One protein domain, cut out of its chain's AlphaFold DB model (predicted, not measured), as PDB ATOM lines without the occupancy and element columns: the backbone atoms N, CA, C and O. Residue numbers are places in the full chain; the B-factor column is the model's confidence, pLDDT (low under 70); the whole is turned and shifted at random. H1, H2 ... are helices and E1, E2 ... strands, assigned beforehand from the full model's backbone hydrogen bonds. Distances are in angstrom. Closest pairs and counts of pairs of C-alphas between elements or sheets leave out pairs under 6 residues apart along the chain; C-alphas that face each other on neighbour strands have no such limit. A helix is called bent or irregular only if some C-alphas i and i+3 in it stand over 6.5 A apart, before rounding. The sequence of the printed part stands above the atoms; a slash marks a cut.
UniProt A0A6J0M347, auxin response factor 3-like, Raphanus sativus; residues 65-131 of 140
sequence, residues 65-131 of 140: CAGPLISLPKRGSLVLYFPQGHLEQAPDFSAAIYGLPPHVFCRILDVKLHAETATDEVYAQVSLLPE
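This is residues 65 to 131 of the 140 residues of the protein "auxin response factor 3-like" of Raphanus sativus (UniProt A0A6J0M347). A long, twisted two-stranded ribbon, the hairpin of E2 and E3, has the short strand E1 beside the first part of E2; the small helical hairpin of H1 and H2 sits off the sheet, away from the ribbon's far turn at residues 116 to 121. The opening stretch, residues 65 to 77, has no named element and runs from near that far turn to E1. The 67 printed residues hold three named strands and two named helices, in the order E1, H1, H2, E2, E3; the sheet's order is E1, E2, E3, antiparallel, and the class is mixed, helices and strands. The whole is loose, with a radius of gyration of the C-alphas of 13.7 A and spans of 36 by 28 by 19 A.

Go past residues 65 to 77 to E1, residues 78 to 81, an edge strand. It is antiparallel to E2, residues 104 to 115; look for N 79 and O 106 at 2.8 A, within hydrogen-bond range. H1, residues 83 to 89, and H2, residues 91 to 99, touch as a helical hairpin, the closest C-alphas being those of Leu 87 and Phe 93, 6.5 A apart. They run opposite ways at a shallow tilt of 14 degrees. Neither helix is on the sheet, and H1 is apart from E2, but only just, at 8.1 A. In H1, 1 of 3 O i to N i+4 pairs and 4 of 4 O i to N i+3 pairs are within hydrogen-bond range; in H2 these are 0 of 5 and 1 of 6. H2 is irregular: C-alphas 92 and 95 are 8.2 A apart. E2, the inner strand, bends by 78 degrees at residue 107, and E1 pairs with its residues 104 to 107. E2 then forms a hairpin with E3, residues 122 to 130, the other edge strand; N 109 and O 127 are 2.8 A apart and N 125 and O 112 are 2.8 A apart, both within hydrogen-bond range. The sheet is strongly twisted.

Find C-alpha 78 at (127.154, 18.789, 301.262), where E1, residues 78 to 81, begins. H1, residues 83 to 89, is 10.5 A long, and H2, residues 91 to 99, is 16.5 A. E2, residues 104 to 115, starts at C-alpha 104, (119.511, 20.760, 308.001), and measures 27.8 A. E3, residues 122 to 130, measures 25.7 A and ends at C-alpha 130, (122.053, 14.613, 308.288).

The two C-alphas farthest apart are those of Gly 99 and Thr 117, at 36.7 A. The printed part has no cut and no long link; E2 to E3 is short, and the other three links are tight. The mean pLDDT of the printed part is 86.3, and residues 91 to 99, which make up H2, are under 70.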
ATOM      1  N   CYS A  65     114.386  15.251 279.364       93.50
ATOM      2  CA  CYS A  65     112.995  15.308 279.815       93.50
ATOM      3  C   CYS A  65     112.762  16.333 280.942       93.50
ATOM      4  O   CYS A  65     111.753  17.031 280.929       93.50
ATOM      5  N   ALA A  66     113.682  16.445 281.904       92.44
ATOM      6  CA  ALA A  66     113.546  17.326 283.067       92.44
ATOM      7  C   ALA A  66     113.716  18.819 282.710       92.44
ATOM      8  O   ALA A  66     113.118  19.695 283.336       92.44
ATOM      9  N   GLY A  67     114.509  19.116 281.677       91.94
ATOM     10  CA  GLY A  67     114.712  20.463 281.153       91.94
ATOM     11  C   GLY A  67     116.023  21.128 281.600       91.94
ATOM     12  O   GLY A  67     116.709  20.667 282.514       91.94
ATOM     13  N   PRO A  68     116.397  22.249 280.953       84.31
ATOM     14  CA  PRO A  68     117.746  22.822 281.029       84.31
ATOM     15  C   PRO A  68     118.081  23.515 282.358       84.31
ATOM     16  O   PRO A  68     119.243  23.822 282.607       84.31
ATOM     17  N   LEU A  69     117.083  23.794 283.200       88.62
ATOM     18  CA  LEU A  69     117.270  24.494 284.477       88.62
ATOM     19  C   LEU A  69     117.534  23.545 285.653       88.62
ATOM     20  O   LEU A  69     117.743  24.002 286.774       88.62
ATOM     21  N   ILE A  70     117.516  22.232 285.415       90.38
ATOM     22  CA  ILE A  70     117.685  21.229 286.460       90.38
ATOM     23  C   ILE A  70     119.148  20.797 286.568       90.38
ATOM     24  O   ILE A  70     119.755  20.306 285.618       90.38
ATOM     25  N   SER A  71     119.690  20.925 287.778       90.75
ATOM     26  CA  SER A  71     121.002  20.403 288.158       90.75
ATOM     27  C   SER A  71     120.853  19.376 289.273       90.75
ATOM     28  O   SER A  71     120.304  19.686 290.332       90.75
ATOM     29  N   LEU A  72     121.380  18.172 289.061       92.19
ATOM     30  CA  LEU A  72     121.422  17.148 290.097       92.19
ATOM     31  C   LEU A  72     122.646  17.345 290.991       92.19
ATOM     32  O   LEU A  72     123.746  17.614 290.495       92.19
ATOM     33  N   PRO A  73     122.489  17.206 292.310       92.94
ATOM     34  CA  PRO A  73     123.606  17.375 293.211       92.94
ATOM     35  C   PRO A  73     124.522  16.137 293.182       92.94
ATOM     36  O   PRO A  73     124.094  15.019 292.890       92.94
ATOM     37  N   LYS A  74     125.817  16.326 293.454       92.50
ATOM     38  CA  LYS A  74     126.816  15.255 293.323       92.50
ATOM     39  C   LYS A  74     126.797  14.335 294.542       92.50
ATOM     40  O   LYS A  74     126.731  14.790 295.681       92.50
ATOM     41  N   ARG A  75     126.949  13.027 294.329       93.38
ATOM     42  CA  ARG A  75     127.136  12.080 295.437       93.38
ATOM     43  C   ARG A  75     128.324  12.506 296.306       93.38
ATOM     44  O   ARG A  75     129.397  12.817 295.796       93.38
ATOM     45  N   GLY A  76     128.124  12.523 297.620       92.62
ATOM     46  CA  GLY A  76     129.118  12.941 298.601       92.62
ATOM     47  C   GLY A  76     129.217  14.451 298.831       92.62
ATOM     48  O   GLY A  76     129.931  14.834 299.759       92.62
ATOM     49  N   SER A  77     128.518  15.299 298.063       93.75
ATOM     50  CA  SER A  77     128.480  16.741 298.330       93.75
ATOM     51  C   SER A  77     127.645  17.067 299.568       93.75
ATOM     52  O   SER A  77     126.734  16.320 299.929       93.75
ATOM     53  N   LEU A  78     127.943  18.210 300.183       93.62
ATOM     54  CA  LEU A  78     127.154  18.789 301.262       93.62
ATOM     55  C   LEU A  78     126.073  19.701 300.672       93.62
ATOM     56  O   LEU A  78     126.367  20.532 299.814       93.62
ATOM     57  N   VAL A  79     124.836  19.539 301.128       93.12
ATOM     58  CA  VAL A  79     123.688  20.359 300.733       93.12
ATOM     59  C   VAL A  79     122.929  20.842 301.960       93.12
ATOM     60  O   VAL A  79     122.980  20.224 303.022       93.12
ATOM     61  N   LEU A  80     122.212  21.951 301.804       93.06
ATOM     62  CA  LEU A  80     121.311  22.472 302.822       93.06
ATOM     63  C   LEU A  80     119.877  22.058 302.472       93.06
ATOM     64  O   LEU A  80     119.336  22.492 301.457       93.06
ATOM     65  N   TYR A  81     119.282  21.188 303.284       91.19
ATOM     66  CA  TYR A  81     117.907  20.722 303.120       91.19
ATOM     67  C   TYR A  81     116.938  21.626 303.887       91.19
ATOM     68  O   TYR A  81     117.153  21.892 305.069       91.19
ATOM     69  N   PHE A  82     115.861  22.057 303.228       89.94
ATOM     70  CA  PHE A  82     114.806  22.891 303.808       89.94
ATOM     71  C   PHE A  82     113.503  22.086 303.908       89.94
ATOM     72  O   PHE A  82     112.784  21.975 302.909       89.94
ATOM     73  N   PRO A  83     113.154  21.547 305.092       85.69
ATOM     74  CA  PRO A  83     111.931  20.764 305.269       85.69
ATOM     75  C   PRO A  83     110.663  21.534 304.877       85.69
ATOM     76  O   PRO A  83     109.716  20.943 304.366       85.69
ATOM     77  N   GLN A  84     110.660  22.859 305.068       82.81
ATOM     78  CA  GLN A  84     109.528  23.712 304.704       82.81
ATOM     79  C   GLN A  84     109.271  23.736 303.190       82.81
ATOM     80  O   GLN A  84     108.118  23.671 302.784       82.81
ATOM     81  N   GLY A  85     110.315  23.774 302.353       83.31
ATOM     82  CA  GLY A  85     110.144  23.750 300.895       83.31
ATOM     83  C   GLY A  85     109.565  22.422 300.397       83.31
ATOM     84  O   GLY A  85     108.800  22.394 299.441       83.31
ATOM     85  N   HIS A  86     109.856  21.318 301.091       81.06
ATOM     86  CA  HIS A  86     109.275  20.018 300.759       81.06
ATOM     87  C   HIS A  86     107.757  19.987 300.994       81.06
ATOM     88  O   HIS A  86     107.039  19.343 300.237       81.06
ATOM     89  N   LEU A  87     107.248  20.711 301.998       78.94
ATOM     90  CA  LEU A  87     105.808  20.793 302.261       78.94
ATOM     91  C   LEU A  87     105.040  21.428 301.089       78.94
ATOM     92  O   LEU A  87     103.903  21.044 300.833       78.94
ATOM     93  N   GLU A  88     105.659  22.366 300.366       78.88
ATOM     94  CA  GLU A  88     105.049  22.997 299.187       78.88
ATOM     95  C   GLU A  88     104.857  21.998 298.037       78.88
ATOM     96  O   GLU A  88     103.920  22.134 297.253       78.88
ATOM     97  N   GLN A  89     105.719  20.981 297.953       77.81
ATOM     98  CA  GLN A  89     105.655  19.937 296.929       77.81
ATOM     99  C   GLN A  89     104.878  18.692 297.389       77.81
ATOM    100  O   GLN A  89     104.298  18.001 296.556       77.81
ATOM    101  N   ALA A  90     104.847  18.411 298.696       72.56
ATOM    102  CA  ALA A  90     104.186  17.251 299.293       72.56
ATOM    103  C   ALA A  90     103.438  17.645 300.591       72.56
ATOM    104  O   ALA A  90     103.988  17.537 301.694       72.56
ATOM    105  N   PRO A  91     102.167  18.084 300.490       64.69
ATOM    106  CA  PRO A  91     101.391  18.595 301.627       64.69
ATOM    107  C   PRO A  91     101.055  17.530 302.690       64.69
ATOM    108  O   PRO A  91     100.701  17.863 303.824       64.69
ATOM    109  N   ASP A  92     101.214  16.247 302.359       66.31
ATOM    110  CA  ASP A  92     100.850  15.117 303.220       66.31
ATOM    111  C   ASP A  92     101.758  14.968 304.461       66.31
ATOM    112  O   ASP A  92     101.418  14.257 305.406       66.31
ATOM    113  N   PHE A  93     102.887  15.688 304.519       62.25
ATOM    114  CA  PHE A  93     103.857  15.646 305.628       62.25
ATOM    115  C   PHE A  93     103.572  16.619 306.793       62.25
ATOM    116  O   PHE A  93     104.423  16.838 307.659       62.25
ATOM    117  N   SER A  94     102.365  17.184 306.864       59.69
ATOM    118  CA  SER A  94     102.003  18.269 307.795       59.69
ATOM    119  C   SER A  94     102.192  17.973 309.297       59.69
ATOM    120  O   SER A  94     102.463  18.893 310.070       59.69
ATOM    121  N   ALA A  95     102.102  16.715 309.741       58.53
ATOM    122  CA  ALA A  95     102.159  16.374 311.169       58.53
ATOM    123  C   ALA A  95     103.578  16.405 311.779       58.53
ATOM    124  O   ALA A  95     103.715  16.545 312.994       58.53
ATOM    125  N   ALA A  96     104.635  16.299 310.965       60.47
ATOM    126  CA  ALA A  96     106.017  16.153 311.445       60.47
ATOM    127  C   ALA A  96     106.788  17.483 311.582       60.47
ATOM    128  O   ALA A  96     107.930  17.486 312.032       60.47
ATOM    129  N   ILE A  97     106.189  18.615 311.196       60.59
ATOM    130  CA  ILE A  97     106.926  19.874 310.975       60.59
ATOM    131  C   ILE A  97     107.083  20.718 312.248       60.59
ATOM    132  O   ILE A  97     108.033  21.487 312.355       60.59
ATOM    133  N   TYR A  98     106.230  20.532 313.261       61.69
ATOM    134  CA  TYR A  98     106.191  21.393 314.456       61.69
ATOM    135  C   TYR A  98     107.430  21.325 315.377       61.69
ATOM    136  O   TYR A  98     107.465  22.020 316.390       61.69
ATOM    137  N   GLY A  99     108.451  20.529 315.045       69.88
ATOM    138  CA  GLY A  99     109.690  20.417 315.825       69.88
ATOM    139  C   GLY A  99     110.969  20.274 315.001       69.88
ATOM    140  O   GLY A  99     112.006  19.935 315.570       69.88
ATOM    141  N   LEU A 100     110.920  20.492 313.683       74.88
ATOM    142  CA  LEU A 100     112.102  20.360 312.830       74.88
ATOM    143  C   LEU A 100     112.858  21.692 312.710       74.88
ATOM    144  O   LEU A 100     112.229  22.748 312.613       74.88
ATOM    145  N   PRO A 101     114.202  21.665 312.673       82.75
ATOM    146  CA  PRO A 101     114.992  22.833 312.308       82.75
ATOM    147  C   PRO A 101     114.569  23.391 310.934       82.75
ATOM    148  O   PRO A 101     114.229  22.611 310.042       82.75
ATOM    149  N   PRO A 102     114.635  24.721 310.715       84.50
ATOM    150  CA  PRO A 102     114.263  25.334 309.435       84.50
ATOM    151  C   PRO A 102     115.172  24.895 308.278       84.50
ATOM    152  O   PRO A 102     114.773  24.945 307.116       84.50
ATOM    153  N   HIS A 103     116.393  24.465 308.597       87.38
ATOM    154  CA  HIS A 103     117.349  23.909 307.656       87.38
ATOM    155  C   HIS A 103     118.196  22.828 308.331       87.38
ATOM    156  O   HIS A 103     118.453  22.886 309.534       87.38
ATOM    157  N   VAL A 104     118.644  21.852 307.546       89.06
ATOM    158  CA  VAL A 104     119.511  20.760 308.001       89.06
ATOM    159  C   VAL A 104     120.626  20.572 306.984       89.06
ATOM    160  O   VAL A 104     120.362  20.450 305.787       89.06
ATOM    161  N   PHE A 105     121.876  20.551 307.441       92.25
ATOM    162  CA  PHE A 105     122.991  20.169 306.584       92.25
ATOM    163  C   PHE A 105     122.969  18.664 306.353       92.25
ATOM    164  O   PHE A 105     122.903  17.877 307.298       92.25
ATOM    165  N   CYS A 106     123.027  18.268 305.089       92.81
ATOM    166  CA  CYS A 106     122.949  16.878 304.686       92.81
ATOM    167  C   CYS A 106     124.061  16.545 303.700       92.81
ATOM    168  O   CYS A 106     124.273  17.255 302.717       92.81
ATOM    169  N   ARG A 107     124.720  15.407 303.901       95.19
ATOM    170  CA  ARG A 107     125.581  14.812 302.883       95.19
ATOM    171  C   ARG A 107     124.752  13.926 301.964       95.19
ATOM    172  O   ARG A 107     123.901  13.159 302.416       95.19
ATOM    173  N   ILE A 108     125.027  14.000 300.669       95.31
ATOM    174  CA  ILE A 108     124.343  13.168 299.680       95.31
ATOM    175  C   ILE A 108     124.943  11.773 299.673       95.31
ATOM    176  O   ILE A 108     126.115  11.593 299.335       95.31
ATOM    177  N   LEU A 109     124.128  10.782 300.010       95.38
ATOM    178  CA  LEU A 109     124.522   9.381 299.958       95.38
ATOM    179  C   LEU A 109     124.386   8.807 298.555       95.38
ATOM    180  O   LEU A 109     125.263   8.055 298.129       95.38
ATOM    181  N   ASP A 110     123.302   9.159 297.864       94.50
ATOM    182  CA  ASP A 110     122.975   8.619 296.549       94.50
ATOM    183  C   ASP A 110     121.959   9.496 295.806       94.50
ATOM    184  O   ASP A 110     121.167  10.203 296.436       94.50
ATOM    185  N   VAL A 111     121.974   9.415 294.476       93.62
ATOM    186  CA  VAL A 111     120.987  10.042 293.587       93.62
ATOM    187  C   VAL A 111     120.559   9.002 292.561       93.62
ATOM    188  O   VAL A 111     121.378   8.552 291.762       93.62
ATOM    189  N   LYS A 112     119.279   8.631 292.581       93.88
ATOM    190  CA  LYS A 112     118.691   7.667 291.647       93.88
ATOM    191  C   LYS A 112     117.711   8.364 290.726       93.88
ATOM    192  O   LYS A 112     116.921   9.194 291.172       93.88
ATOM    193  N   LEU A 113     117.766   8.016 289.449       94.12
ATOM    194  CA  LEU A 113     116.870   8.559 288.441       94.12
ATOM    195  C   LEU A 113     115.712   7.613 288.197       94.12
ATOM    196  O   LEU A 113     115.902   6.403 288.076       94.12
ATOM    197  N   HIS A 114     114.532   8.196 288.071       93.12
ATOM    198  CA  HIS A 114     113.304   7.477 287.815       93.12
ATOM    199  C   HIS A 114     112.517   8.165 286.704       93.12
ATOM    200  O   HIS A 114     112.602   9.380 286.508       93.12
ATOM    201  N   ALA A 115     111.762   7.351 285.984       93.56
ATOM    202  CA  ALA A 115     110.776   7.771 285.009       93.56
ATOM    203  C   ALA A 115     109.530   6.919 285.251       93.56
ATOM    204  O   ALA A 115     109.617   5.687 285.265       93.56
ATOM    205  N   GLU A 116     108.402   7.568 285.508       92.56
ATOM    206  CA  GLU A 116     107.126   6.898 285.708       92.56
ATOM    207  C   GLU A 116     106.561   6.462 284.357       92.56
ATOM    208  O   GLU A 116     106.363   7.271 283.455       92.56
ATOM    209  N   THR A 117     106.292   5.167 284.208       88.25
ATOM    210  CA  THR A 117     105.906   4.587 282.909       88.25
ATOM    211  C   THR A 117     104.478   4.920 282.489       88.25
ATOM    212  O   THR A 117     104.148   4.811 281.312       88.25
ATOM    213  N   ALA A 118     103.618   5.283 283.445       92.19
ATOM    214  CA  ALA A 118     102.222   5.606 283.167       92.19
ATOM    215  C   ALA A 118     102.005   7.086 282.816       92.19
ATOM    216  O   ALA A 118     101.084   7.396 282.062       92.19
ATOM    217  N   THR A 119     102.812   7.988 283.382       92.06
ATOM    218  CA  THR A 119     102.641   9.445 283.248       92.06
ATOM    219  C   THR A 119     103.751  10.121 282.448       92.06
ATOM    220  O   THR A 119     103.639  11.311 282.169       92.06
ATOM    221  N   ASP A 120     104.803   9.383 282.073       89.00
ATOM    222  CA  ASP A 120     106.031   9.900 281.450       89.00
ATOM    223  C   ASP A 120     106.744  10.977 282.295       89.00
ATOM    224  O   ASP A 120     107.573  11.746 281.802       89.00
ATOM    225  N   GLU A 121     106.449  11.034 283.596       91.38
ATOM    226  CA  GLU A 121     107.059  11.988 284.515       91.38
ATOM    227  C   GLU A 121     108.427  11.495 284.983       91.38
ATOM    228  O   GLU A 121     108.589  10.366 285.454       91.38
ATOM    229  N   VAL A 122     109.429  12.366 284.900       93.94
ATOM    230  CA  VAL A 122     110.783  12.081 285.381       93.94
ATOM    231  C   VAL A 122     111.013  12.707 286.752       93.94
ATOM    232  O   VAL A 122     110.684  13.868 286.986       93.94
ATOM    233  N   TYR A 123     111.609  11.950 287.672       92.75
ATOM    234  CA  TYR A 123     111.969  12.439 289.004       92.75
ATOM    235  C   TYR A 123     113.302  11.855 289.471       92.75
ATOM    236  O   TYR A 123     113.792  10.856 288.939       92.75
ATOM    237  N   ALA A 124     113.918  12.507 290.456       93.69
ATOM    238  CA  ALA A 124     115.160  12.056 291.065       93.69
ATOM    239  C   ALA A 124     114.944  11.797 292.556       93.69
ATOM    240  O   ALA A 124     114.491  12.672 293.295       93.69
ATOM    241  N   GLN A 125     115.301  10.599 293.005       93.31
ATOM    242  CA  GLN A 125     115.323  10.255 294.416       93.31
ATOM    243  C   GLN A 125     116.710  10.567 294.983       93.31
ATOM    244  O   GLN A 125     117.704   9.939 294.614       93.31
ATOM    245  N   VAL A 126     116.773  11.517 295.915       94.00
ATOM    246  CA  VAL A 126     118.016  11.908 296.590       94.00
ATOM    247  C   VAL A 126     118.023  11.340 298.005       94.00
ATOM    248  O   VAL A 126     117.131  11.620 298.803       94.00
ATOM    249  N   SER A 127     119.038  10.541 298.327       94.19
ATOM    250  CA  SER A 127     119.238   9.993 299.672       94.19
ATOM    251  C   SER A 127     120.163  10.903 300.475       94.19
ATOM    252  O   SER A 127     121.306  11.143 300.076       94.19
ATOM    253  N   LEU A 128     119.675  11.396 301.610       93.75
ATOM    254  CA  LEU A 128     120.356  12.379 302.450       93.75
ATOM    255  C   LEU A 128     120.745  11.777 303.804       93.75
ATOM    256  O   LEU A 128     119.953  11.068 304.421       93.75
ATOM    257  N   LEU A 129     121.949  12.103 304.276       93.56
ATOM    258  CA  LEU A 129     122.400  11.830 305.640       93.56
ATOM    259  C   LEU A 129     122.593  13.156 306.386       93.56
ATOM    260  O   LEU A 129     123.463  13.925 305.973       93.56
ATOM    261  N   PRO A 130     121.833  13.430 307.463       91.25
ATOM    262  CA  PRO A 130     122.053  14.613 308.288       91.25
ATOM    263  C   PRO A 130     123.470  14.622 308.873       91.25
ATOM    264  O   PRO A 130     123.917  13.620 309.434       91.25
ATOM    265  N   GLU A 131     124.172  15.744 308.747       89.62
ATOM    266  CA  GLU A 131     125.495  15.946 309.339       89.62
ATOM    267  C   GLU A 131     125.329  16.749 310.634       89.62
ATOM    268  O   GLU A 131     124.729  17.824 310.631       89.62
TER     269      GLU A 131